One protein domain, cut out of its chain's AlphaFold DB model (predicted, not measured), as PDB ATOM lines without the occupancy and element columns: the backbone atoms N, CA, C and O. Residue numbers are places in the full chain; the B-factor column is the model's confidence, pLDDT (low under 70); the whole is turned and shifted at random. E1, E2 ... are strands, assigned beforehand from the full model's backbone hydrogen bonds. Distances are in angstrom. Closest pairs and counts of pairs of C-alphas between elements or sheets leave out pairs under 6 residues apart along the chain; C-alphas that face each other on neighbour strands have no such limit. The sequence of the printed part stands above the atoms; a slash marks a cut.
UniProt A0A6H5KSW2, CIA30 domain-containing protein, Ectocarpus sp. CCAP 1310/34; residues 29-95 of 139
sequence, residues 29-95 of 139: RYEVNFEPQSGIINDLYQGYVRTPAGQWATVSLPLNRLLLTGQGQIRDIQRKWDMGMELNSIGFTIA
ATOM      1  N   ARG A  29     152.428 190.633 194.665       86.50
ATOM      2  CA  ARG A  29     151.385 190.414 195.663       86.50
ATOM      3  C   ARG A  29     152.062 190.276 197.016       86.50
ATOM      4  O   ARG A  29     152.939 189.432 197.174       86.50
ATOM      5  N   TYR A  30     151.598 191.051 197.983       90.50
ATOM      6  CA  TYR A  30     151.995 190.898 199.372       90.50
ATOM      7  C   TYR A  30     150.802 190.405 200.177       90.50
ATOM      8  O   TYR A  30     149.673 190.866 199.987       90.50
ATOM      9  N   GLU A  31     151.060 189.452 201.056       93.50
ATOM     10  CA  GLU A  31     150.191 189.157 202.183       93.50
ATOM     11  C   GLU A  31     150.556 190.107 203.319       93.50
ATOM     12  O   GLU A  31     151.737 190.341 203.589       93.50
ATOM     13  N   VAL A  32     149.540 190.695 203.940       95.25
ATOM     14  CA  VAL A  32     149.695 191.620 205.057       95.25
ATOM     15  C   VAL A  32     149.068 190.977 206.275       95.25
ATOM     16  O   VAL A  32     147.894 190.609 206.250       95.25
ATOM     17  N   ASN A  33     149.868 190.842 207.319       95.62
ATOM     18  CA  ASN A  33     149.505 190.204 208.569       95.62
ATOM     19  C   ASN A  33     149.320 191.274 209.638       95.62
ATOM     20  O   ASN A  33     150.182 192.132 209.797       95.62
ATOM     21  N   PHE A  34     148.219 191.203 210.372       94.88
ATOM     22  CA  PHE A  34     147.908 192.082 211.488       94.88
ATOM     23  C   PHE A  34     147.796 191.219 212.734       94.88
ATOM     24  O   PHE A  34     146.889 190.390 212.848       94.88
ATOM     25  N   GLU A  35     148.746 191.391 213.643       93.88
ATOM     26  CA  GLU A  35     148.754 190.710 214.928       93.88
ATOM     27  C   GLU A  35     148.019 191.590 215.944       93.88
ATOM     28  O   GLU A  35     148.521 192.661 216.306       93.88
ATOM     29  N   PRO A  36     146.821 191.194 216.393       92.56
ATOM     30  CA  PRO A  36     146.115 191.929 217.421       92.56
ATOM     31  C   PRO A  36     146.747 191.662 218.786       92.56
ATOM     32  O   PRO A  36     147.190 190.552 219.087       92.56
ATOM     33  N   GLN A  37     146.683 192.647 219.671       89.00
ATOM     34  CA  GLN A  37     146.868 192.419 221.095       89.00
ATOM     35  C   GLN A  37     145.606 191.733 221.633       89.00
ATOM     36  O   GLN A  37     144.648 192.368 222.067       89.00
ATOM     37  N   SER A  38     145.576 190.405 221.534       80.38
ATOM     38  CA  SER A  38     144.455 189.576 221.969       80.38
ATOM     39  C   SER A  38     144.890 188.579 223.035       80.38
ATOM     40  O   SER A  38     145.995 188.048 222.998       80.38
ATOM     41  N   GLY A  39     143.981 188.255 223.960       80.56
ATOM     42  CA  GLY A  39     144.156 187.117 224.870       80.56
ATOM     43  C   GLY A  39     144.055 185.756 224.167       80.56
ATOM     44  O   GLY A  39     144.296 184.723 224.791       80.56
ATOM     45  N   ILE A  40     143.685 185.734 222.882       83.75
ATOM     46  CA  ILE A  40     143.576 184.513 222.089       83.75
ATOM     47  C   ILE A  40     144.884 184.293 221.338       83.75
ATOM     48  O   ILE A  40     145.247 185.016 220.413       83.75
ATOM     49  N   ILE A  41     145.593 183.251 221.762       82.62
ATOM     50  CA  ILE A  41     146.931 182.927 221.279       82.62
ATOM     51  C   ILE A  41     146.889 182.563 219.785       82.62
ATOM     52  O   ILE A  41     146.044 181.775 219.340       82.62
ATOM     53  N   ASN A  42     147.871 183.079 219.043       88.19
ATOM     54  CA  ASN A  42     148.097 182.859 217.610       88.19
ATOM     55  C   ASN A  42     147.004 183.404 216.686       88.19
ATOM     56  O   ASN A  42     146.930 182.951 215.547       88.19
ATOM     57  N   ASP A  43     146.144 184.314 217.138       92.50
ATOM     58  CA  ASP A  43     145.255 185.003 216.207       92.50
ATOM     59  C   ASP A  43     146.053 185.905 215.268       92.50
ATOM     60  O   ASP A  43     146.893 186.693 215.700       92.50
ATOM     61  N   LEU A  44     145.767 185.786 213.976       94.56
ATOM     62  CA  LEU A  44     146.388 186.585 212.936       94.56
ATOM     63  C   LEU A  44     145.328 186.978 211.916       94.56
ATOM     64  O   LEU A  44     144.650 186.121 211.350       94.56
ATOM     65  N   TYR A  45     145.178 188.273 211.671       95.44
ATOM     66  CA  TYR A  45     144.316 188.756 210.601       95.44
ATOM     67  C   TYR A  45     145.140 188.948 209.335       95.44
ATOM     68  O   TYR A  45     146.196 189.574 209.365       95.44
ATOM     69  N   GLN A  46     144.657 188.418 208.218       95.62
ATOM     70  CA  GLN A  46     145.407 188.377 206.969       95.62
ATOM     71  C   GLN A  46     144.652 189.087 205.850       95.62
ATOM     72  O   GLN A  46     143.454 188.882 205.640       95.62
ATOM     73  N   GLY A  47     145.370 189.930 205.118       94.31
ATOM     74  CA  GLY A  47     144.897 190.633 203.933       94.31
ATOM     75  C   GLY A  47     145.882 190.498 202.779       94.31
ATOM     76  O   GLY A  47     146.989 189.990 202.934       94.31
ATOM     77  N   TYR A  48     145.491 190.981 201.601       91.94
ATOM     78  CA  TYR A  48     146.355 190.974 200.423       91.94
ATOM     79  C   TYR A  48     146.377 192.337 199.760       91.94
ATOM     80  O   TYR A  48     145.327 192.917 199.486       91.94
ATOM     81  N   VAL A  49     147.574 192.799 199.413       90.44
ATOM     82  CA  VAL A  49     147.773 194.009 198.614       90.44
ATOM     83  C   VAL A  49     148.524 193.674 197.337       90.44
ATOM     84  O   VAL A  49     149.329 192.744 197.270       90.44
ATOM     85  N   ARG A  50     148.226 194.438 196.291       86.19
ATOM     86  CA  ARG A  50     148.947 194.402 195.022       86.19
ATOM     87  C   ARG A  50     149.457 195.797 194.750       86.19
ATOM     88  O   ARG A  50     148.664 196.735 194.750       86.19
ATOM     89  N   THR A  51     150.748 195.916 194.487       83.00
ATOM     90  CA  THR A  51     151.359 197.195 194.131       83.00
ATOM     91  C   THR A  51     151.944 197.122 192.719       83.00
ATOM     92  O   THR A  51     152.377 196.054 192.267       83.00
ATOM     93  N   PRO A  52     151.906 198.228 191.957       80.56
ATOM     94  CA  PRO A  52     152.690 198.334 190.736       80.56
ATOM     95  C   PRO A  52     154.183 198.321 191.090       80.56
ATOM     96  O   PRO A  52     154.612 198.966 192.045       80.56
ATOM     97  N   ALA A  53     154.985 197.593 190.315       79.62
ATOM     98  CA  ALA A  53     156.424 197.542 190.540       79.62
ATOM     99  C   ALA A  53     157.076 198.907 190.254       79.62
ATOM    100  O   ALA A  53     156.763 199.565 189.260       79.62
ATOM    101  N   GLY A  54     158.010 199.320 191.117       80.56
ATOM    102  CA  GLY A  54     158.847 200.507 190.910       80.56
ATOM    103  C   GLY A  54     158.158 201.862 191.113       80.56
ATOM    104  O   GLY A  54     158.754 202.887 190.783       80.56
ATOM    105  N   GLN A  55     156.932 201.891 191.640       84.75
ATOM    106  CA  GLN A  55     156.189 203.124 191.906       84.75
ATOM    107  C   GLN A  55     155.636 203.125 193.331       84.75
ATOM    108  O   GLN A  55     155.260 202.083 193.866       84.75
ATOM    109  N   TRP A  56     155.558 204.313 193.930       89.31
ATOM    110  CA  TRP A  56     154.817 204.501 195.173       89.31
ATOM    111  C   TRP A  56     153.323 204.332 194.912       89.31
ATOM    112  O   TRP A  56     152.792 204.871 193.942       89.31
ATOM    113  N   ALA A  57     152.644 203.605 195.793       89.94
ATOM    114  CA  ALA A  57     151.205 203.413 195.736       89.94
ATOM    115  C   ALA A  57     150.613 203.481 197.143       89.94
ATOM    116  O   ALA A  57     151.171 202.921 198.086       89.94
ATOM    117  N   THR A  58     149.460 204.134 197.265       91.62
ATOM    118  CA  THR A  58     148.635 204.080 198.473       91.62
ATOM    119  C   THR A  58     147.646 202.931 198.330       91.62
ATOM    120  O   THR A  58     146.940 202.835 197.328       91.62
ATOM    121  N   VAL A  59     147.603 202.054 199.330       90.81
ATOM    122  CA  VAL A  59     146.688 200.911 199.385       90.81
ATOM    123  C   VAL A  59     145.833 201.014 200.641       90.81
ATOM    124  O   VAL A  59     146.341 201.362 201.704       90.81
ATOM    125  N   SER A  60     144.539 200.721 200.516       91.44
ATOM    126  CA  SER A  60     143.614 200.642 201.648       91.44
ATOM    127  C   SER A  60     143.207 199.188 201.869       91.44
ATOM    128  O   SER A  60     142.869 198.480 200.915       91.44
ATOM    129  N   LEU A  61     143.261 198.745 203.124       91.25
ATOM    130  CA  LEU A  61     142.828 197.423 203.558       91.25
ATOM    131  C   LEU A  61     141.701 197.576 204.586       91.25
ATOM    132  O   LEU A  61     141.970 197.959 205.725       91.25
ATOM    133  N   PRO A  62     140.449 197.257 204.220       90.94
ATOM    134  CA  PRO A  62     139.347 197.274 205.172       90.94
ATOM    135  C   PRO A  62     139.537 196.180 206.232       90.94
ATOM    136  O   PRO A  62     139.529 194.992 205.903       90.94
ATOM    137  N   LEU A  63     139.663 196.567 207.507       88.44
ATOM    138  CA  LEU A  63     139.889 195.626 208.619       88.44
ATOM    139  C   LEU A  63     138.766 194.582 208.757       88.44
ATOM    140  O   LEU A  63     138.995 193.446 209.158       88.44
ATOM    141  N   ASN A  64     137.545 194.938 208.353       86.94
ATOM    142  CA  ASN A  64     136.378 194.052 208.357       86.94
ATOM    143  C   ASN A  64     136.371 192.997 207.231       86.94
ATOM    144  O   ASN A  64     135.469 192.159 207.204       86.94
ATOM    145  N   ARG A  65     137.330 193.050 206.297       89.31
ATOM    146  CA  ARG A  65     137.498 192.086 205.195       89.31
ATOM    147  C   ARG A  65     138.723 191.190 205.363       89.31
ATOM    148  O   ARG A  65     139.036 190.425 204.452       89.31
ATOM    149  N   LEU A  66     139.421 191.298 206.489       93.12
ATOM    150  CA  LEU A  66     140.566 190.450 206.785       93.12
ATOM    151  C   LEU A  66     140.107 189.036 207.145       93.12
ATOM    152  O   LEU A  66     139.059 188.844 207.759       93.12
ATOM    153  N   LEU A  67     140.915 188.055 206.760       95.44
ATOM    154  CA  LEU A  67     140.702 186.654 207.090       95.44
ATOM    155  C   LEU A  67     141.360 186.355 208.433       95.44
ATOM    156  O   LEU A  67     142.564 186.559 208.580       95.44
ATOM    157  N   LEU A  68     140.592 185.858 209.398       95.69
ATOM    158  CA  LEU A  68     141.143 185.443 210.681       95.69
ATOM    159  C   LEU A  68     141.698 184.021 210.583       95.69
ATOM    160  O   LEU A  68     140.968 183.065 210.287       95.69
ATOM    161  N   THR A  69     142.977 183.877 210.905       95.25
ATOM    162  CA  THR A  69     143.667 182.594 210.990       95.25
ATOM    163  C   THR A  69     144.286 182.387 212.368       95.25
ATOM    164  O   THR A  69     144.405 183.306 213.179       95.25
ATOM    165  N   GLY A  70     144.629 181.138 212.672       93.06
ATOM    166  CA  GLY A  70     145.502 180.808 213.784       93.06
ATOM    167  C   GLY A  70     146.261 179.522 213.529       93.06
ATOM    168  O   GLY A  70     145.709 178.565 212.991       93.06
ATOM    169  N   GLN A  71     147.554 179.526 213.861       90.25
ATOM    170  CA  GLN A  71     148.483 178.436 213.522       90.25
ATOM    171  C   GLN A  71     148.453 178.071 212.021       90.25
ATOM    172  O   GLN A  71     148.567 176.908 211.642       90.25
ATOM    173  N   GLY A  72     148.255 179.071 211.155       89.31
ATOM    174  CA  GLY A  72     148.169 178.883 209.705       89.31
ATOM    175  C   GLY A  72     146.870 178.239 209.209       89.31
ATOM    176  O   GLY A  72     146.787 177.891 208.035       89.31
ATOM    177  N   GLN A  73     145.860 178.066 210.067       93.31
ATOM    178  CA  GLN A  73     144.541 177.554 209.691       93.31
ATOM    179  C   GLN A  73     143.489 178.653 209.788       93.31
ATOM    180  O   GLN A  73     143.521 179.476 210.704       93.31
ATOM    181  N   ILE A  74     142.531 178.659 208.863       95.25
ATOM    182  CA  ILE A  74     141.368 179.547 208.947       95.25
ATOM    183  C   ILE A  74     140.576 179.175 210.198       95.25
ATOM    184  O   ILE A  74     140.294 178.002 210.432       95.25
ATOM    185  N   ARG A  75     140.222 180.168 211.017       93.00
ATOM    186  CA  ARG A  75     139.358 179.925 212.175       93.00
ATOM    187  C   ARG A  75     137.928 179.671 211.704       93.00
ATOM    188  O   ARG A  75     137.400 180.460 210.922       93.00
ATOM    189  N   ASP A  76     137.270 178.657 212.256       92.38
ATOM    190  CA  ASP A  76     135.847 178.399 211.977       92.38
ATOM    191  C   ASP A  76     134.973 179.606 212.345       92.38
ATOM    192  O   ASP A  76     134.058 179.991 211.619       92.38
ATOM    193  N   ILE A  77     135.301 180.250 213.469       91.88
ATOM    194  CA  ILE A  77     134.650 181.478 213.917       91.88
ATOM    195  C   ILE A  77     135.469 182.672 213.428       91.88
ATOM    196  O   ILE A  77     136.488 183.034 214.022       91.88
ATOM    197  N   GLN A  78     134.985 183.313 212.366       92.88
ATOM    198  CA  GLN A  78     135.531 184.563 211.840       92.88
ATOM    199  C   GLN A  78     135.078 185.746 212.703       92.88
ATOM    200  O   GLN A  78     134.068 186.401 212.430       92.88
ATOM    201  N   ARG A  79     135.822 186.008 213.780       90.44
ATOM    202  CA  ARG A  79     135.654 187.238 214.561       90.44
ATOM    203  C   ARG A  79     136.092 188.420 213.705       90.44
ATOM    204  O   ARG A  79     137.134 188.366 213.063       90.44
ATOM    205  N   LYS A  80     135.271 189.467 213.675       87.19
ATOM    206  CA  LYS A  80     135.631 190.720 213.012       87.19
ATOM    207  C   LYS A  80     136.589 191.502 213.902       87.19
ATOM    208  O   LYS A  80     136.479 191.431 215.124       87.19
ATOM    209  N   TRP A  81     137.460 192.281 213.272       86.06
ATOM    210  CA  TRP A  81     138.226 193.308 213.966       86.06
ATOM    211  C   TRP A  81     137.263 194.319 214.605       86.06
ATOM    212  O   TRP A  81     136.383 194.842 213.915       86.06
ATOM    213  N   ASP A  82     137.412 194.581 215.903       81.44
ATOM    214  CA  ASP A  82     136.643 195.600 216.620       81.44
ATOM    215  C   ASP A  82     137.492 196.860 216.879       81.44
ATOM    216  O   ASP A  82     138.716 196.832 216.780       81.44
ATOM    217  N   MET A  83     136.850 197.990 217.184       73.56
ATOM    218  CA  MET A  83     137.566 199.254 217.427       73.56
ATOM    219  C   MET A  83     138.330 199.298 218.761       73.56
ATOM    220  O   MET A  83     139.148 200.192 218.949       73.56
ATOM    221  N   GLY A  84     138.049 198.385 219.692       80.75
ATOM    222  CA  GLY A  84     138.761 198.255 220.966       80.75
ATOM    223  C   GLY A  84     139.990 197.344 220.892       80.75
ATOM    224  O   GLY A  84     140.756 197.280 221.850       80.75
ATOM    225  N   MET A  85     140.186 196.640 219.778       84.50
ATOM    226  CA  MET A  85     141.302 195.735 219.556       84.50
ATOM    227  C   MET A  85     142.545 196.534 219.165       84.50
ATOM    228  O   MET A  85     142.623 197.123 218.083       84.50
ATOM    229  N   GLU A  86     143.532 196.531 220.056       88.69
ATOM    230  CA  GLU A  86     144.843 197.127 219.810       88.69
ATOM    231  C   GLU A  86     145.646 196.275 218.814       88.69
ATOM    232  O   GLU A  86     145.530 195.048 218.767       88.69
ATOM    233  N   LEU A  87     146.471 196.933 218.000       89.50
ATOM    234  CA  LEU A  87     147.347 196.293 217.021       89.50
ATOM    235  C   LEU A  87     148.767 196.211 217.586       89.50
ATOM    236  O   LEU A  87     149.365 197.243 217.878       89.50
ATOM    237  N   ASN A  88     149.310 194.999 217.698       92.06
ATOM    238  CA  ASN A  88     150.671 194.773 218.178       92.06
ATOM    239  C   ASN A  88     151.693 194.927 217.042       92.06
ATOM    240  O   ASN A  88     152.673 195.660 217.159       92.06
ATOM    241  N   SER A  89     151.460 194.248 215.913       92.75
ATOM    242  CA  SER A  89     152.407 194.240 214.798       92.75
ATOM    243  C   SER A  89     151.725 194.160 213.431       92.75
ATOM    244  O   SER A  89     150.610 193.649 213.288       92.75
ATOM    245  N   ILE A  90     152.415 194.688 212.413       94.62
ATOM    246  CA  ILE A  90     152.068 194.517 211.000       94.62
ATOM    247  C   ILE A  90     153.232 193.816 210.307       94.62
ATOM    248  O   ILE A  90     154.363 194.305 210.329       94.62
ATOM    249  N   GLY A  91     152.949 192.685 209.669       94.69
ATOM    250  CA  GLY A  91     153.908 191.912 208.889       94.69
ATOM    251  C   GLY A  91     153.599 191.960 207.398       94.69
ATOM    252  O   GLY A  91     152.437 191.976 206.998       94.69
ATOM    253  N   PHE A  92     154.640 191.926 206.570       92.81
ATOM    254  CA  PHE A  92     154.516 191.809 205.117       92.81
ATOM    255  C   PHE A  92     155.226 190.544 204.648       92.81
ATOM    256  O   PHE A  92     156.407 190.351 204.930       92.81
ATOM    257  N   THR A  93     154.518 189.719 203.883       90.81
ATOM    258  CA  THR A  93     155.060 188.504 203.275       90.81
ATOM    259  C   THR A  93     154.907 188.589 201.766       90.81
ATOM    260  O   THR A  93     153.845 188.941 201.253       90.81
ATOM    261  N   ILE A  94     155.963 188.254 201.030       88.75
ATOM    262  CA  ILE A  94     155.893 188.130 199.574       88.75
ATOM    263  C   ILE A  94     155.050 186.899 199.247       88.75
ATOM    264  O   ILE A  94     155.386 185.785 199.641       88.75
ATOM    265  N   ALA A  95     153.948 187.110 198.535       83.62
ATOM    266  CA  ALA A  95     152.932 186.093 198.267       83.62
ATOM    267  C   ALA A  95     152.784 185.792 196.765       83.62
ATOM    268  O   ALA A  95     151.744 185.295 196.326       83.62
TER     269      ALA A  95
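This is residues 29 to 95 of the 139 residues of the protein "CIA30 domain-containing protein" of Ectocarpus sp. CCAP 1310/34 (UniProt A0A6H5KSW2). You see one strongly twisted sheet of four antiparallel strands, ordered E3, E2, E1, E4, with two long loops: residues 52 to 66 fold back from E2 to E3, with residues 53 to 58 sticking out, and residues 71 to 86 cross to edge strand E4. The printed part has 67 residues, under half in the strands E1 to E4, all strand in class; it is only just compact, close to loose, with radius of gyration of the C-alphas 12.6 A and spans of 39 by 24 by 18 A.

Find C-alpha 29 at (151.385, 190.414, 195.663), where E1, residues 29 to 36, begins and runs 22.4 A. Next come E2, residues 43 to 51, 25.9 A; E3, residues 67 to 70; and E4, residues 87 to 94, 21.1 A, ending at (155.893, 188.130, 199.574).

Hairpin E1 and E2 pairs N 32 with O 47, 2.8 A; hairpin E2 and E3, N 46 with O 67, 2.8 A. E1, E2 and E3 form a meander, each strand the antiparallel neighbour of the one before. E4 pairs back with E1, N 33 to O 91 at 2.8 A, completing a Greek key, a meander whose first strand neighbours the fourth. E1 and E3 are apart.

The C-alphas of Gly 39 and Gly 54 are farthest apart, 39.3 A. The printed part has no cut; links E2 to E3 and E3 to E4 are long. No printed residue is under 70 in pLDDT.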